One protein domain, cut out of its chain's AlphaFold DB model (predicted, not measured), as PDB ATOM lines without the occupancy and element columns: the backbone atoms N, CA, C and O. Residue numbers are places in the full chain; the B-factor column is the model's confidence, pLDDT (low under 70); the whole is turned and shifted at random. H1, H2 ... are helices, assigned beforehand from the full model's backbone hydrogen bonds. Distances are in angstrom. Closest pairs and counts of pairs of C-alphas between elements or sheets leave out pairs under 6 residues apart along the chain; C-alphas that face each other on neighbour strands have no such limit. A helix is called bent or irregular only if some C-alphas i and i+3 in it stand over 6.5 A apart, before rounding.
ATOM      1  N   ALA A 132      32.395 145.115  61.013       88.62
ATOM      2  CA  ALA A 132      31.636 145.051  62.262       88.62
ATOM      3  C   ALA A 132      30.138 144.783  62.029       88.62
ATOM      4  O   ALA A 132      29.562 143.956  62.731       88.62
ATOM      5  N   ASP A 133      29.531 145.426  61.027       90.06
ATOM      6  CA  ASP A 133      28.140 145.179  60.631       90.06
ATOM      7  C   ASP A 133      27.953 143.713  60.177       90.06
ATOM      8  O   ASP A 133      26.970 143.072  60.548       90.06
ATOM      9  N   VAL A 134      28.925 143.153  59.442       92.56
ATOM     10  CA  VAL A 134      28.940 141.732  59.049       92.56
ATOM     11  C   VAL A 134      29.090 140.805  60.257       92.56
ATOM     12  O   VAL A 134      28.363 139.824  60.326       92.56
ATOM     13  N   ILE A 135      29.960 141.109  61.229       89.88
ATOM     14  CA  ILE A 135      30.092 140.314  62.468       89.88
ATOM     15  C   ILE A 135      28.768 140.265  63.230       89.88
ATOM     16  O   ILE A 135      28.350 139.193  63.654       89.88
ATOM     17  N   ILE A 136      28.107 141.415  63.401       87.69
ATOM     18  CA  ILE A 136      26.829 141.495  64.124       87.69
ATOM     19  C   ILE A 136      25.784 140.621  63.437       87.69
ATOM     20  O   ILE A 136      25.069 139.872  64.100       87.69
ATOM     21  N   LEU A 137      25.701 140.708  62.110       91.75
ATOM     22  CA  LEU A 137      24.728 139.934  61.359       91.75
ATOM     23  C   LEU A 137      25.068 138.439  61.331       91.75
ATOM     24  O   LEU A 137      24.169 137.611  61.425       91.75
ATOM     25  N   ALA A 138      26.348 138.090  61.242       90.81
ATOM     26  CA  ALA A 138      26.811 136.711  61.302       90.81
ATOM     27  C   ALA A 138      26.505 136.065  62.660       90.81
ATOM     28  O   ALA A 138      26.081 134.913  62.681       90.81
ATOM     29  N   ASP A 139      26.639 136.798  63.773       86.44
ATOM     30  CA  ASP A 139      26.182 136.309  65.080       86.44
ATOM     31  C   ASP A 139      24.665 136.139  65.108       86.44
ATOM     32  O   ASP A 139      24.168 135.091  65.515       86.44
ATOM     33  N   TYR A 140      23.928 137.162  64.665       88.00
ATOM     34  CA  TYR A 140      22.468 137.134  64.689       88.00
ATOM     35  C   TYR A 140      21.914 135.921  63.929       88.00
ATOM     36  O   TYR A 140      21.000 135.245  64.403       88.00
ATOM     37  N   LEU A 141      22.501 135.627  62.769       90.62
ATOM     38  CA  LEU A 141      22.154 134.482  61.930       90.62
ATOM     39  C   LEU A 141      22.843 133.185  62.363       90.62
ATOM     40  O   LEU A 141      22.649 132.158  61.716       90.62
ATOM     41  N   ASP A 142      23.646 133.218  63.421       86.62
ATOM     42  CA  ASP A 142      24.445 132.102  63.910       86.62
ATOM     43  C   ASP A 142      25.156 131.365  62.761       86.62
ATOM     44  O   ASP A 142      24.880 130.193  62.475       86.62
ATOM     45  N   ILE A 143      26.010 132.120  62.052       89.12
ATOM     46  CA  ILE A 143      26.890 131.670  60.963       89.12
ATOM     47  C   ILE A 143      28.339 131.664  61.486       89.12
ATOM     48  O   ILE A 143      29.083 132.635  61.301       89.12
ATOM     49  N   PRO A 144      28.758 130.578  62.157       82.62
ATOM     50  CA  PRO A 144      30.070 130.460  62.784       82.62
ATOM     51  C   PRO A 144      31.276 130.828  61.905       82.62
ATOM     52  O   PRO A 144      32.183 131.539  62.342       82.62
ATOM     53  N   THR A 145      31.302 130.326  60.668       84.00
ATOM     54  CA  THR A 145      32.431 130.461  59.738       84.00
ATOM     55  C   THR A 145      32.607 131.912  59.323       84.00
ATOM     56  O   THR A 145      33.716 132.443  59.355       84.00
ATOM     57  N   LEU A 146      31.494 132.597  59.056       89.38
ATOM     58  CA  LEU A 146      31.497 134.012  58.732       89.38
ATOM     59  C   LEU A 146      31.946 134.870  59.920       89.38
ATOM     60  O   LEU A 146      32.736 135.798  59.743       89.38
ATOM     61  N   CYS A 147      31.484 134.549  61.131       85.25
ATOM     62  CA  CYS A 147      31.947 135.196  62.356       85.25
ATOM     63  C   CYS A 147      33.469 135.091  62.514       85.25
ATOM     64  O   CYS A 147      34.134 136.094  62.786       85.25
ATOM     65  N   TYR A 148      34.023 133.891  62.316       82.69
ATOM     66  CA  TYR A 148      35.461 133.643  62.387       82.69
ATOM     67  C   TYR A 148      36.238 134.425  61.326       82.69
ATOM     68  O   TYR A 148      37.221 135.096  61.652       82.69
ATOM     69  N   GLU A 149      35.797 134.389  60.069       86.25
ATOM     70  CA  GLU A 149      36.457 135.117  58.985       86.25
ATOM     71  C   GLU A 149      36.428 136.628  59.224       86.25
ATOM     72  O   GLU A 149      37.469 137.287  59.171       86.25
ATOM     73  N   ALA A 150      35.265 137.181  59.570       88.31
ATOM     74  CA  ALA A 150      35.117 138.605  59.833       88.31
ATOM     75  C   ALA A 150      35.979 139.058  61.021       88.31
ATOM     76  O   ALA A 150      36.661 140.086  60.944       88.31
ATOM     77  N   TYR A 151      36.005 138.269  62.099       83.31
ATOM     78  CA  TYR A 151      36.878 138.512  63.241       83.31
ATOM     79  C   TYR A 151      38.354 138.495  62.837       83.31
ATOM     80  O   TYR A 151      39.076 139.446  63.145       83.31
ATOM     81  N   SER A 152      38.783 137.473  62.094       82.50
ATOM     82  CA  SER A 152      40.164 137.326  61.624       82.50
ATOM     83  C   SER A 152      40.602 138.530  60.792       82.50
ATOM     84  O   SER A 152      41.707 139.035  60.972       82.50
ATOM     85  N   ARG A 153      39.715 139.100  59.963       86.56
ATOM     86  CA  ARG A 153      40.004 140.334  59.211       86.56
ATOM     87  C   ARG A 153      40.183 141.551  60.120       86.56
ATOM     88  O   ARG A 153      41.081 142.357  59.868       86.56
ATOM     89  N   ILE A 154      39.372 141.726  61.171       83.38
ATOM     90  CA  ILE A 154      39.605 142.819  62.137       83.38
ATOM     91  C   ILE A 154      40.921 142.586  62.883       83.38
ATOM     92  O   ILE A 154      41.719 143.517  63.012       83.38
ATOM     93  N   HIS A 155      41.162 141.355  63.330       79.62
ATOM     94  CA  HIS A 155      42.353 140.961  64.070       79.62
ATOM     95  C   HIS A 155      43.634 141.205  63.260       79.62
ATOM     96  O   HIS A 155      44.524 141.913  63.734       79.62
ATOM     97  N   TYR A 156      43.668 140.763  61.999       80.75
ATOM     98  CA  TYR A 156      44.755 141.015  61.052       80.75
ATOM     99  C   TYR A 156      45.016 142.509  60.861       80.75
ATOM    100  O   TYR A 156      46.159 142.955  60.859       80.75
ATOM    101  N   ARG A 157      43.969 143.334  60.755       82.94
ATOM    102  CA  ARG A 157      44.158 144.784  60.606       82.94
ATOM    103  C   ARG A 157      44.699 145.436  61.873       82.94
ATOM    104  O   ARG A 157      45.435 146.416  61.764       82.94
ATOM    105  N   LEU A 158      44.342 144.927  63.052       79.38
ATOM    106  CA  LEU A 158      44.937 145.366  64.315       79.38
ATOM    107  C   LEU A 158      46.414 144.949  64.387       79.38
ATOM    108  O   LEU A 158      47.249 145.781  64.728       79.38
ATOM    109  N   ALA A 159      46.756 143.720  63.985       76.94
ATOM    110  CA  ALA A 159      48.142 143.256  63.905       76.94
ATOM    111  C   ALA A 159      48.959 144.087  62.901       76.94
ATOM    112  O   ALA A 159      50.026 144.598  63.228       76.94
ATOM    113  N   ALA A 160      48.430 144.318  61.698       77.88
ATOM    114  CA  ALA A 160      49.063 145.146  60.678       77.88
ATOM    115  C   ALA A 160      49.239 146.602  61.135       77.88
ATOM    116  O   ALA A 160      50.208 147.254  60.747       77.88
ATOM    117  N   LEU A 161      48.325 147.120  61.963       76.12
ATOM    118  CA  LEU A 161      48.471 148.423  62.604       76.12
ATOM    119  C   LEU A 161      49.662 148.446  63.566       76.12
ATOM    120  O   LEU A 161      50.350 149.459  63.595       76.12
ATOM    121  N   VAL A 162      49.929 147.356  64.290       75.62
ATOM    122  CA  VAL A 162      51.122 147.212  65.140       75.62
ATOM    123  C   VAL A 162      52.388 147.087  64.281       75.62
ATOM    124  O   VAL A 162      53.335 147.836  64.485       75.62
ATOM    125  N   VAL A 163      52.399 146.213  63.269       71.56
ATOM    126  CA  VAL A 163      53.596 145.906  62.459       71.56
ATOM    127  C   VAL A 163      54.030 147.062  61.555       71.56
ATOM    128  O   VAL A 163      55.218 147.359  61.464       71.56
ATOM    129  N   ARG A 164      53.095 147.741  60.877       70.06
ATOM    130  CA  ARG A 164      53.413 148.840  59.935       70.06
ATOM    131  C   ARG A 164      53.870 150.120  60.626       70.06
ATOM    132  O   ARG A 164      54.211 151.094  59.969       70.06
ATOM    133  N   ALA A 165      53.883 150.112  61.947       68.62
ATOM    134  CA  ALA A 165      54.244 151.235  62.778       68.62
ATOM    135  C   ALA A 165      55.775 151.332  63.013       68.62
ATOM    136  O   ALA A 165      56.222 152.012  63.925       68.62
ATOM    137  N   ARG A 166      56.598 150.661  62.194       61.66
ATOM    138  CA  ARG A 166      58.065 150.577  62.348       61.66
ATOM    139  C   ARG A 166      58.835 151.905  62.199       61.66
ATOM    140  O   ARG A 166      60.022 151.905  62.494       61.66
ATOM    141  N   ASP A 167      58.197 153.007  61.796       58.19
ATOM    142  CA  ASP A 167      58.862 154.291  61.513       58.19
ATOM    143  C   ASP A 167      58.342 155.461  62.367       58.19
ATOM    144  O   ASP A 167      57.211 155.431  62.853       58.19
ATOM    145  N   VAL A 168      59.139 156.534  62.493       54.78
ATOM    146  CA  VAL A 168      58.929 157.745  63.341       54.78
ATOM    147  C   VAL A 168      57.559 158.433  63.142       54.78
ATOM    148  O   VAL A 168      57.100 159.201  63.985       54.78
ATOM    149  N   GLN A 169      56.823 158.095  62.081       64.12
ATOM    150  CA  GLN A 169      55.420 158.483  61.884       64.12
ATOM    151  C   GLN A 169      54.402 157.636  62.680       64.12
ATOM    152  O   GLN A 169      53.192 157.793  62.483       64.12
ATOM    153  N   PHE A 170      54.866 156.779  63.599       65.75
ATOM    154  CA  PHE A 170      54.076 155.905  64.476       65.75
ATOM    155  C   PHE A 170      52.827 156.597  65.030       65.75
ATOM    156  O   PHE A 170      51.707 156.126  64.828       65.75
ATOM    157  N   ALA A 171      52.999 157.765  65.657       64.19
ATOM    158  CA  ALA A 171      51.908 158.493  66.302       64.19
ATOM    159  C   ALA A 171      50.824 158.946  65.307       64.19
ATOM    160  O   ALA A 171      49.629 158.813  65.585       64.19
ATOM    161  N   HIS A 172      51.222 159.436  64.128       67.75
ATOM    162  CA  HIS A 172      50.286 159.885  63.098       67.75
ATOM    163  C   HIS A 172      49.550 158.700  62.457       67.75
ATOM    164  O   HIS A 172      48.317 158.700  62.383       67.75
ATOM    165  N   TYR A 173      50.289 157.654  62.074       68.25
ATOM    166  CA  TYR A 173      49.731 156.443  61.472       68.25
ATOM    167  C   TYR A 173      48.731 155.753  62.410       68.25
ATOM    168  O   TYR A 173      47.610 155.419  62.005       68.25
ATOM    169  N   LEU A 174      49.092 155.620  63.690       69.25
ATOM    170  CA  LEU A 174      48.202 155.093  64.717       69.25
ATOM    171  C   LEU A 174      46.957 155.957  64.891       69.25
ATOM    172  O   LEU A 174      45.855 155.419  64.945       69.25
ATOM    173  N   CYS A 175      47.086 157.280  64.978       70.19
ATOM    174  CA  CYS A 175      45.939 158.153  65.231       70.19
ATOM    175  C   CYS A 175      44.899 158.082  64.096       70.19
ATOM    176  O   CYS A 175      43.698 157.969  64.358       70.19
ATOM    177  N   VAL A 176      45.352 158.055  62.837       68.00
ATOM    178  CA  VAL A 176      44.475 157.931  61.662       68.00
ATOM    179  C   VAL A 176      43.792 156.562  61.620       68.00
ATOM    180  O   VAL A 176      42.580 156.486  61.411       68.00
ATOM    181  N   ARG A 177      44.529 155.470  61.862       71.62
ATOM    182  CA  ARG A 177      43.987 154.104  61.762       71.62
ATOM    183  C   ARG A 177      43.183 153.663  62.990       71.62
ATOM    184  O   ARG A 177      42.295 152.832  62.836       71.62
ATOM    185  N   ARG A 178      43.405 154.241  64.179       75.38
ATOM    186  CA  ARG A 178      42.631 153.957  65.411       75.38
ATOM    187  C   ARG A 178      41.179 154.412  65.319       75.38
ATOM    188  O   ARG A 178      40.310 153.733  65.862       75.38
ATOM    189  N   LYS A 179      40.900 155.525  64.632       79.38
ATOM    190  CA  LYS A 179      39.541 156.079  64.492       79.38
ATOM    191  C   LYS A 179      38.550 155.067  63.880       79.38
ATOM    192  O   LYS A 179      37.518 154.826  64.507       79.38
ATOM    193  N   PRO A 180      38.857 154.404  62.744       77.38
ATOM    194  CA  PRO A 180      38.031 153.319  62.210       77.38
ATOM    195  C   PRO A 180      37.748 152.180  63.200       77.38
ATOM    196  O   PRO A 180      36.614 151.710  63.273       77.38
ATOM    197  N   PHE A 181      38.740 151.742  63.984       81.69
ATOM    198  CA  PHE A 181      38.531 150.682  64.979       81.69
ATOM    199  C   PHE A 181      37.696 151.150  66.167       81.69
ATOM    200  O   PHE A 181      36.841 150.407  66.629       81.69
ATOM    201  N   ALA A 182      37.890 152.382  66.637       81.69
ATOM    202  CA  ALA A 182      37.055 152.957  67.688       81.69
ATOM    203  C   ALA A 182      35.581 153.038  67.254       81.69
ATOM    204  O   ALA A 182      34.692 152.698  68.032       81.69
ATOM    205  N   ALA A 183      35.325 153.418  65.998       82.69
ATOM    206  CA  ALA A 183      33.983 153.403  65.426       82.69
ATOM    207  C   ALA A 183      33.405 151.978  65.359       82.69
ATOM    208  O   ALA A 183      32.265 151.765  65.762       82.69
ATOM    209  N   ALA A 184      34.196 150.990  64.930       82.06
ATOM    210  CA  ALA A 184      33.774 149.589  64.904       82.06
ATOM    211  C   ALA A 184      33.466 149.035  66.306       82.06
ATOM    212  O   ALA A 184      32.433 148.405  66.506       82.06
ATOM    213  N   ILE A 185      34.301 149.336  67.306       83.56
ATOM    214  CA  ILE A 185      34.044 149.001  68.716       83.56
ATOM    215  C   ILE A 185      32.730 149.626  69.179       83.56
ATOM    216  O   ILE A 185      31.947 148.963  69.849       83.56
ATOM    217  N   HIS A 186      32.468 150.887  68.825       85.62
ATOM    218  CA  HIS A 186      31.218 151.545  69.191       85.62
ATOM    219  C   HIS A 186      30.002 150.844  68.573       85.62
ATOM    220  O   HIS A 186      29.015 150.624  69.270       85.62
ATOM    221  N   VAL A 187      30.090 150.450  67.301       84.62
ATOM    222  CA  VAL A 187      29.047 149.683  66.600       84.62
ATOM    223  C   VAL A 187      28.793 148.348  67.308       84.62
ATOM    224  O   VAL A 187      27.655 148.062  67.684       84.62
ATOM    225  N   LEU A 188      29.853 147.587  67.593       84.19
ATOM    226  CA  LEU A 188      29.763 146.312  68.307       84.19
ATOM    227  C   LEU A 188      29.169 146.480  69.716       84.19
ATOM    228  O   LEU A 188      28.255 145.751  70.085       84.19
ATOM    229  N   LEU A 189      29.607 147.476  70.494       84.19
ATOM    230  CA  LEU A 189      29.063 147.731  71.835       84.19
ATOM    231  C   LEU A 189      27.591 148.160  71.798       84.19
ATOM    232  O   LEU A 189      26.808 147.725  72.641       84.19
ATOM    233  N   LYS A 190      27.207 149.001  70.831       86.00
ATOM    234  CA  LYS A 190      25.834 149.497  70.693       86.00
ATOM    235  C   LYS A 190      24.857 148.387  70.309       86.00
ATOM    236  O   LYS A 190      23.712 148.436  70.746       86.00
ATOM    237  N   SER A 191      25.309 147.395  69.543       80.62
ATOM    238  CA  SER A 191      24.479 146.252  69.141       80.62
ATOM    239  C   SER A 191      24.008 145.386  70.317       80.62
ATOM    240  O   SER A 191      23.027 144.668  70.181       80.62
ATOM    241  N   LYS A 192      24.671 145.472  71.486       77.12
ATOM    242  CA  LYS A 192      24.427 144.638  72.682       77.12
ATOM    243  C   LYS A 192      24.515 143.129  72.438       77.12
ATOM    244  O   LYS A 192      24.202 142.347  73.336       77.12
ATOM    245  N   THR A 193      24.978 142.712  71.269       70.25
ATOM    246  CA  THR A 193      25.237 141.318  70.969       70.25
ATOM    247  C   THR A 193      26.340 140.811  71.898       70.25
ATOM    248  O   THR A 193      27.438 141.374  71.933       70.25
ATOM    249  N   VAL A 194      26.042 139.784  72.708       66.06
ATOM    250  CA  VAL A 194      27.005 139.193  73.668       66.06
ATOM    251  C   VAL A 194      28.286 138.808  72.925       66.06
ATOM    252  O   VAL A 194      29.403 139.130  73.343       66.06
ATOM    253  N   LEU A 195      28.090 138.205  71.754       63.34
ATOM    254  CA  LEU A 195      29.098 138.009  70.734       63.34
ATOM    255  C   LEU A 195      29.382 139.332  70.024       63.34
ATOM    256  O   LEU A 195      28.495 139.971  69.480       63.34
ATOM    257  N   GLY A 196      30.619 139.801  70.077       67.81
ATOM    258  CA  GLY A 196      30.925 141.179  69.700       67.81
ATOM    259  C   GLY A 196      31.057 142.098  70.909       67.81
ATOM    260  O   GLY A 196      31.971 142.912  70.888       67.81
ATOM    261  N   HIS A 197      30.303 141.928  72.005       72.31
ATOM    262  CA  HIS A 197      30.562 142.663  73.253       72.31
ATOM    263  C   HIS A 197      31.911 142.274  73.870       72.31
ATOM    264  O   HIS A 197      32.731 143.146  74.158       72.31
ATOM    265  N   THR A 198      32.195 140.975  74.009       78.31
ATOM    266  CA  THR A 198      33.497 140.487  74.504       78.31
ATOM    267  C   THR A 198      34.638 140.927  73.589       78.31
ATOM    268  O   THR A 198      35.649 141.458  74.050       78.31
ATOM    269  N   THR A 199      34.446 140.787  72.277       77.31
ATOM    270  CA  THR A 199      35.393 141.235  71.250       77.31
ATOM    271  C   THR A 199      35.643 142.737  71.331       77.31
ATOM    272  O   THR A 199      36.790 143.174  71.368       77.31
ATOM    273  N   ALA A 200      34.584 143.540  71.416       80.94
ATOM    274  CA  ALA A 200      34.673 144.985  71.525       80.94
ATOM    275  C   ALA A 200      35.342 145.410  72.831       80.94
ATOM    276  O   ALA A 200      36.112 146.365  72.821       80.94
ATOM    277  N   THR A 201      35.113 144.690  73.930       85.81
ATOM    278  CA  THR A 201      35.792 144.920  75.209       85.81
ATOM    279  C   THR A 201      37.291 144.649  75.100       85.81
ATOM    280  O   THR A 201      38.077 145.516  75.481       85.81
ATOM    281  N   ARG A 202      37.709 143.526  74.494       85.50
ATOM    282  CA  ARG A 202      39.135 143.237  74.231       85.50
ATOM    283  C   ARG A 202      39.769 144.292  73.328       85.50
ATOM    284  O   ARG A 202      40.806 144.853  73.669       85.50
ATOM    285  N   MET A 203      39.110 144.641  72.223       86.38
ATOM    286  CA  MET A 203      39.582 145.683  71.305       86.38
ATOM    287  C   MET A 203      39.653 147.059  71.981       86.38
ATOM    288  O   MET A 203      40.606 147.803  71.761       86.38
ATOM    289  N   LYS A 204      38.684 147.407  72.834       86.81
ATOM    290  CA  LYS A 204      38.688 148.650  73.618       86.81
ATOM    291  C   LYS A 204      39.845 148.668  74.609       86.81
ATOM    292  O   LYS A 204      40.524 149.690  74.695       86.81
ATOM    293  N   GLY A 205      40.079 147.567  75.325       88.06
ATOM    294  CA  GLY A 205      41.220 147.395  76.224       88.06
ATOM    295  C   GLY A 205      42.543 147.576  75.484       88.06
ATOM    296  O   GLY A 205      43.312 148.471  75.824       88.06
ATOM    297  N   PHE A 206      42.732 146.839  74.386       87.75
ATOM    298  CA  PHE A 206      43.883 146.970  73.490       87.75
ATOM    299  C   PHE A 206      44.116 148.421  73.047       87.75
ATOM    300  O   PHE A 206      45.184 148.992  73.275       87.75
ATOM    301  N   LEU A 207      43.097 149.068  72.466       85.19
ATOM    302  CA  LEU A 207      43.214 150.452  72.014       85.19
ATOM    303  C   LEU A 207      43.448 151.433  73.163       85.19
ATOM    304  O   LEU A 207      44.009 152.495  72.915       85.19
ATOM    305  N   SER A 208      43.013 151.141  74.386       86.50
ATOM    306  CA  SER A 208      43.240 152.022  75.537       86.50
ATOM    307  C   SER A 208      44.678 151.897  76.032       86.50
ATOM    308  O   SER A 208      45.349 152.915  76.194       86.50
ATOM    309  N   ASN A 209      45.179 150.666  76.141       86.88
ATOM    310  CA  ASN A 209      46.546 150.360  76.558       86.88
ATOM    311  C   ASN A 209      47.584 150.862  75.541       86.88
ATOM    312  O   ASN A 209      48.652 151.324  75.927       86.88
ATOM    313  N   LEU A 210      47.238 150.913  74.249       83.12
ATOM    314  CA  LEU A 210      48.085 151.525  73.219       83.12
ATOM    315  C   LEU A 210      48.309 153.042  73.379       83.12
ATOM    316  O   LEU A 210      49.112 153.611  72.647       83.12
ATOM    317  N   LYS A 211      47.572 153.763  74.239       78.50
ATOM    318  CA  LYS A 211      47.730 155.230  74.368       78.50
ATOM    319  C   LYS A 211      49.076 155.654  74.968       78.50
ATOM    320  O   LYS A 211      49.510 156.754  74.653       78.50
ATOM    321  N   GLY A 212      49.695 154.818  75.800       76.25
ATOM    322  CA  GLY A 212      50.971 155.113  76.468       76.25
ATOM    323  C   GLY A 212      52.178 154.391  75.870       76.25
ATOM    324  O   GLY A 212      53.241 154.381  76.480       76.25
ATOM    325  N   VAL A 213      52.004 153.738  74.722       79.62
ATOM    326  CA  VAL A 213      53.042 152.924  74.086       79.62
ATOM    327  C   VAL A 213      53.919 153.798  73.195       79.62
ATOM    328  O   VAL A 213      53.403 154.465  72.298       79.62
ATOM    329  N   ASN A 214      55.234 153.750  73.418       77.44
ATOM    330  CA  ASN A 214      56.214 154.595  72.720       77.44
ATOM    331  C   ASN A 214      57.115 153.825  71.740       77.44
ATOM    332  O   ASN A 214      57.872 154.445  70.998       77.44
ATOM    333  N   ASP A 215      57.042 152.492  71.727       80.50
ATOM    334  CA  ASP A 215      57.846 151.638  70.854       80.50
ATOM    335  C   ASP A 215      57.076 150.385  70.395       80.50
ATOM    336  O   ASP A 215      56.040 150.010  70.956       80.50
ATOM    337  N   LEU A 216      57.589 149.738  69.343       78.88
ATOM    338  CA  LEU A 216      56.971 148.563  68.728       78.88
ATOM    339  C   LEU A 216      56.917 147.357  69.677       78.88
ATOM    340  O   LEU A 216      55.923 146.631  69.677       78.88
ATOM    341  N   SER A 217      57.948 147.140  70.493       81.44
ATOM    342  CA  SER A 217      58.029 145.990  71.401       81.44
ATOM    343  C   SER A 217      56.930 146.046  72.462       81.44
ATOM    344  O   SER A 217      56.249 145.051  72.717       81.44
ATOM    345  N   GLN A 218      56.682 147.227  73.029       83.69
ATOM    346  CA  GLN A 218      55.567 147.467  73.943       83.69
ATOM    347  C   GLN A 218      54.208 147.311  73.249       83.69
ATOM    348  O   GLN A 218      53.295 146.733  73.838       83.69
ATOM    349  N   ALA A 219      54.067 147.768  72.000       81.06
ATOM    350  CA  ALA A 219      52.831 147.606  71.229       81.06
ATOM    351  C   ALA A 219      52.503 146.127  70.983       81.06
ATOM    352  O   ALA A 219      51.359 145.709  71.170       81.06
ATOM    353  N   VAL A 220      53.512 145.333  70.610       82.62
ATOM    354  CA  VAL A 220      53.398 143.879  70.431       82.62
ATOM    355  C   VAL A 220      53.034 143.200  71.748       82.62
ATOM    356  O   VAL A 220      52.149 142.348  71.758       82.62
ATOM    357  N   ARG A 221      53.642 143.599  72.873       85.75
ATOM    358  CA  ARG A 221      53.287 143.058  74.195       85.75
ATOM    359  C   ARG A 221      51.826 143.348  74.556       85.75
ATOM    360  O   ARG A 221      51.094 142.419  74.869       85.75
ATOM    361  N   VAL A 222      51.382 144.601  74.435       86.12
ATOM    362  CA  VAL A 222      49.988 145.007  74.703       86.12
ATOM    363  C   VAL A 222      49.000 144.263  73.802       86.12
ATOM    364  O   VAL A 222      47.903 143.908  74.229       86.12
ATOM    365  N   TYR A 223      49.381 144.019  72.547       84.62
ATOM    366  CA  TYR A 223      48.590 143.202  71.637       84.62
ATOM    367  C   TYR A 223      48.484 141.752  72.122       84.62
ATOM    368  O   TYR A 223      47.378 141.228  72.225       84.62
ATOM    369  N   ARG A 224      49.616 141.125  72.466       83.00
ATOM    370  CA  ARG A 224      49.669 139.752  72.991       83.00
ATOM    371  C   ARG A 224      48.840 139.593  74.259       83.00
ATOM    372  O   ARG A 224      48.083 138.643  74.351       83.00
ATOM    373  N   GLU A 225      48.914 140.539  75.187       86.81
ATOM    374  CA  GLU A 225      48.107 140.527  76.415       86.81
ATOM    375  C   GLU A 225      46.599 140.619  76.118       86.81
ATOM    376  O   GLU A 225      45.788 139.958  76.761       86.81
ATOM    377  N   ALA A 226      46.195 141.419  75.125       83.69
ATOM    378  CA  ALA A 226      44.784 141.578  74.770       83.69
ATOM    379  C   ALA A 226      44.204 140.394  73.970       83.69
ATOM    380  O   ALA A 226      42.984 140.188  73.980       83.69
ATOM    381  N   PHE A 227      45.062 139.642  73.276       82.75
ATOM    382  CA  PHE A 227      44.703 138.576  72.335       82.75
ATOM    383  C   PHE A 227      45.544 137.304  72.559       82.75
ATOM    384  O   PHE A 227      45.964 136.646  71.609       82.75
ATOM    385  N   GLU A 228      45.790 136.948  73.823       77.75
ATOM    386  CA  GLU A 228      46.728 135.888  74.237       77.75
ATOM    387  C   GLU A 228      46.457 134.541  73.549       77.75
ATOM    388  O   GLU A 228      47.361 133.910  73.006       77.75
ATOM    389  N   GLY A 229      45.185 134.139  73.485       71.88
ATOM    390  CA  GLY A 229      44.764 132.890  72.849       71.88
ATOM    391  C   GLY A 229      44.716 132.925  71.318       71.88
ATOM    392  O   GLY A 229      44.446 131.886  70.713       71.88
ATOM    393  N   ASP A 230      44.931 134.089  70.704       71.00
ATOM    394  CA  ASP A 230      44.803 134.301  69.261       71.00
ATOM    395  C   ASP A 230      46.154 134.618  68.590       71.00
ATOM    396  O   ASP A 230      46.255 134.635  67.364       71.00
ATOM    397  N   TRP A 231      47.215 134.805  69.383       65.50
ATOM    398  CA  TRP A 231      48.570 135.077  68.894       65.50
ATOM    399  C   TRP A 231      49.146 133.933  68.048       65.50
ATOM    400  O   TRP A 231      49.780 134.188  67.026       65.50
ATOM    401  N   LYS A 232      48.858 132.677  68.419       66.75
ATOM    402  CA  LYS A 232      49.312 131.478  67.689       66.75
ATOM    403  C   LYS A 232      48.938 131.493  66.200       66.75
ATOM    404  O   LYS A 232      49.687 130.985  65.381       66.75
ATOM    405  N   TYR A 233      47.819 132.130  65.849       61.62
ATOM    406  CA  TYR A 233      47.339 132.216  64.467       61.62
ATOM    407  C   TYR A 233      48.065 133.286  63.644       61.62
ATOM    408  O   TYR A 233      48.110 133.207  62.421       61.62
ATOM    409  N   LEU A 234      48.622 134.301  64.305       57.22
ATOM    410  CA  LEU A 234      49.323 135.393  63.638       57.22
ATOM    411  C   LEU A 234      50.780 135.065  63.355       57.22
ATOM    412  O   LEU A 234      51.282 135.527  62.341       57.22
ATOM    413  N   ASP A 235      51.450 134.275  64.194       62.62
ATOM    414  CA  ASP A 235      52.823 133.841  63.904       62.62
ATOM    415  C   ASP A 235      52.883 132.977  62.626       62.62
ATOM    416  O   ASP A 235      53.834 133.092  61.855       62.62
ATOM    417  N   GLU A 236      51.834 132.194  62.338       57.06
ATOM    418  CA  GLU A 236      51.714 131.400  61.104       57.06
ATOM    419  C   GLU A 236      51.477 132.260  59.848       57.06
ATOM    420  O   GLU A 236      52.047 131.980  58.792       57.06
ATOM    421  N   GLU A 237      50.649 133.308  59.939       48.22
ATOM    422  CA  GLU A 237      50.323 134.178  58.795       48.22
ATOM    423  C   GLU A 237      51.327 135.314  58.572       48.22
ATOM    424  O   GLU A 237      51.536 135.733  57.434       48.22
ATOM    425  N   LEU A 238      51.935 135.842  59.638       52.50
ATOM    426  CA  LEU A 238      52.882 136.951  59.545       52.50
ATOM    427  C   LEU A 238      54.291 136.501  59.157       52.50
ATOM    428  O   LEU A 238      55.079 137.393  58.854       52.50
ATOM    429  N   GLN A 239      54.573 135.184  59.152       48.78
ATOM    430  CA  GLN A 239      55.862 134.560  58.802       48.78
ATOM    431  C   GLN A 239      57.053 135.479  59.106       48.78
ATOM    432  O   GLN A 239      57.633 136.084  58.203       48.78
ATOM    433  N   TRP A 240      57.344 135.634  60.397       47.75
ATOM    434  CA  TRP A 240      58.540 136.336  60.864       47.75
ATOM    435  C   TRP A 240      59.822 135.676  60.358       47.75
ATOM    436  O   TRP A 240      59.869 134.425  60.326       47.75
TER     437      TRP A 240
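Overview. This is residues 132 to 240 of the 240 residues of the protein "BTB domain-containing protein" of Hypoxylon sp. EC38 (UniProt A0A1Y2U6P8). Three long helices, H2, H3 and H4, run nearly alongside one another with alternating direction, and the shorter H5 completes an up-and-down bundle of four. The short H1 packs on H2, H3 and H4 at one end of the bundle, H5 lies towards the opposite end, and the irregular H6 turns off after H5 and passes steeply beside H2. The printed part has 109 residues with six named helices, H1 to H6 in chain order, and no named strand; its class is all helix. It is compact, with a radius of gyration of the C-alphas of 14.0 A and spans of 43 by 29 by 19 A.

Arrangement. H3, residues 170 to 190, is the longest helix and has a kink of 33 degrees near residue 177. It forms a hairpin with H4, residues 194 to 212: they touch, the closest C-alphas being those of Ile 185 and Ala 200, 4.9 A apart, at a shallow tilt of 25 degrees, opposite ways. H4 touches H5, residues 216 to 226, with residues 202 to 210 alone, and this is again a hairpin; the closest C-alphas, of Phe 206 and Ala 226, are 5.6 A apart. H2, residues 144 to 163, touches H5 with residues 159 to 163 alone, the closest C-alphas being those of Val 162 and Ala 219, 6.3 A apart. H2 and H3 are close but not clearly touching, the closest C-alphas, of Leu 161 and Leu 174, being 7.0 A apart. H1, residues 132 to 140, forms a hairpin with H2, with the C-alphas of Ile 135 and Cys 147 closest at 5.4 A. H1 also touches H3, closest at the C-alphas of Ala 132 and Ala 184, 5.7 A, and H4, closest at those of Asp 139 and Leu 195, 6.6 A. H6, residues 228 to 238, is about perpendicular to H2, at 75 degrees, and close but not clearly touching it; the closest C-alphas, of Tyr 156 and Leu 234, are 7.7 A apart. H6 is apart from H1, H3 and H4. In H1, H2 and H5 every O i to N i+4 pair is within hydrogen-bond range, against 14 of 17 in H3, 12 of 15 in H4 and 2 of 7 in H6, where 3 of 8 O i to N i+3 pairs are within range.

Along the chain. H3 measures 29.6 A from first to last C-alpha, H4 28.9 A, H2 28.1 A, H6 16.0 A, H5 15.3 A and H1 12.4 A. H1 begins at C-alpha 132, (31.636, 145.051, 62.262), H3 at C-alpha 170, (54.076, 155.905, 64.476), and H6 ends at C-alpha 238, (52.882, 136.951, 59.545). H6 is irregular: C-alphas 229 and 232 are 7.0 A apart.

Size, cuts and confidence. The two C-alphas farthest apart, of Leu 141 and Val 168, are 43.5 A from each other. The printed part has no cut and ends at Trp 240, the chain's last residue. The link from H2 to H3 is short, and the other links are tight. The mean pLDDT of the printed part is 77.8; residues 165 to 174, 176, 194 to 196 and 231 to 240 are under 70.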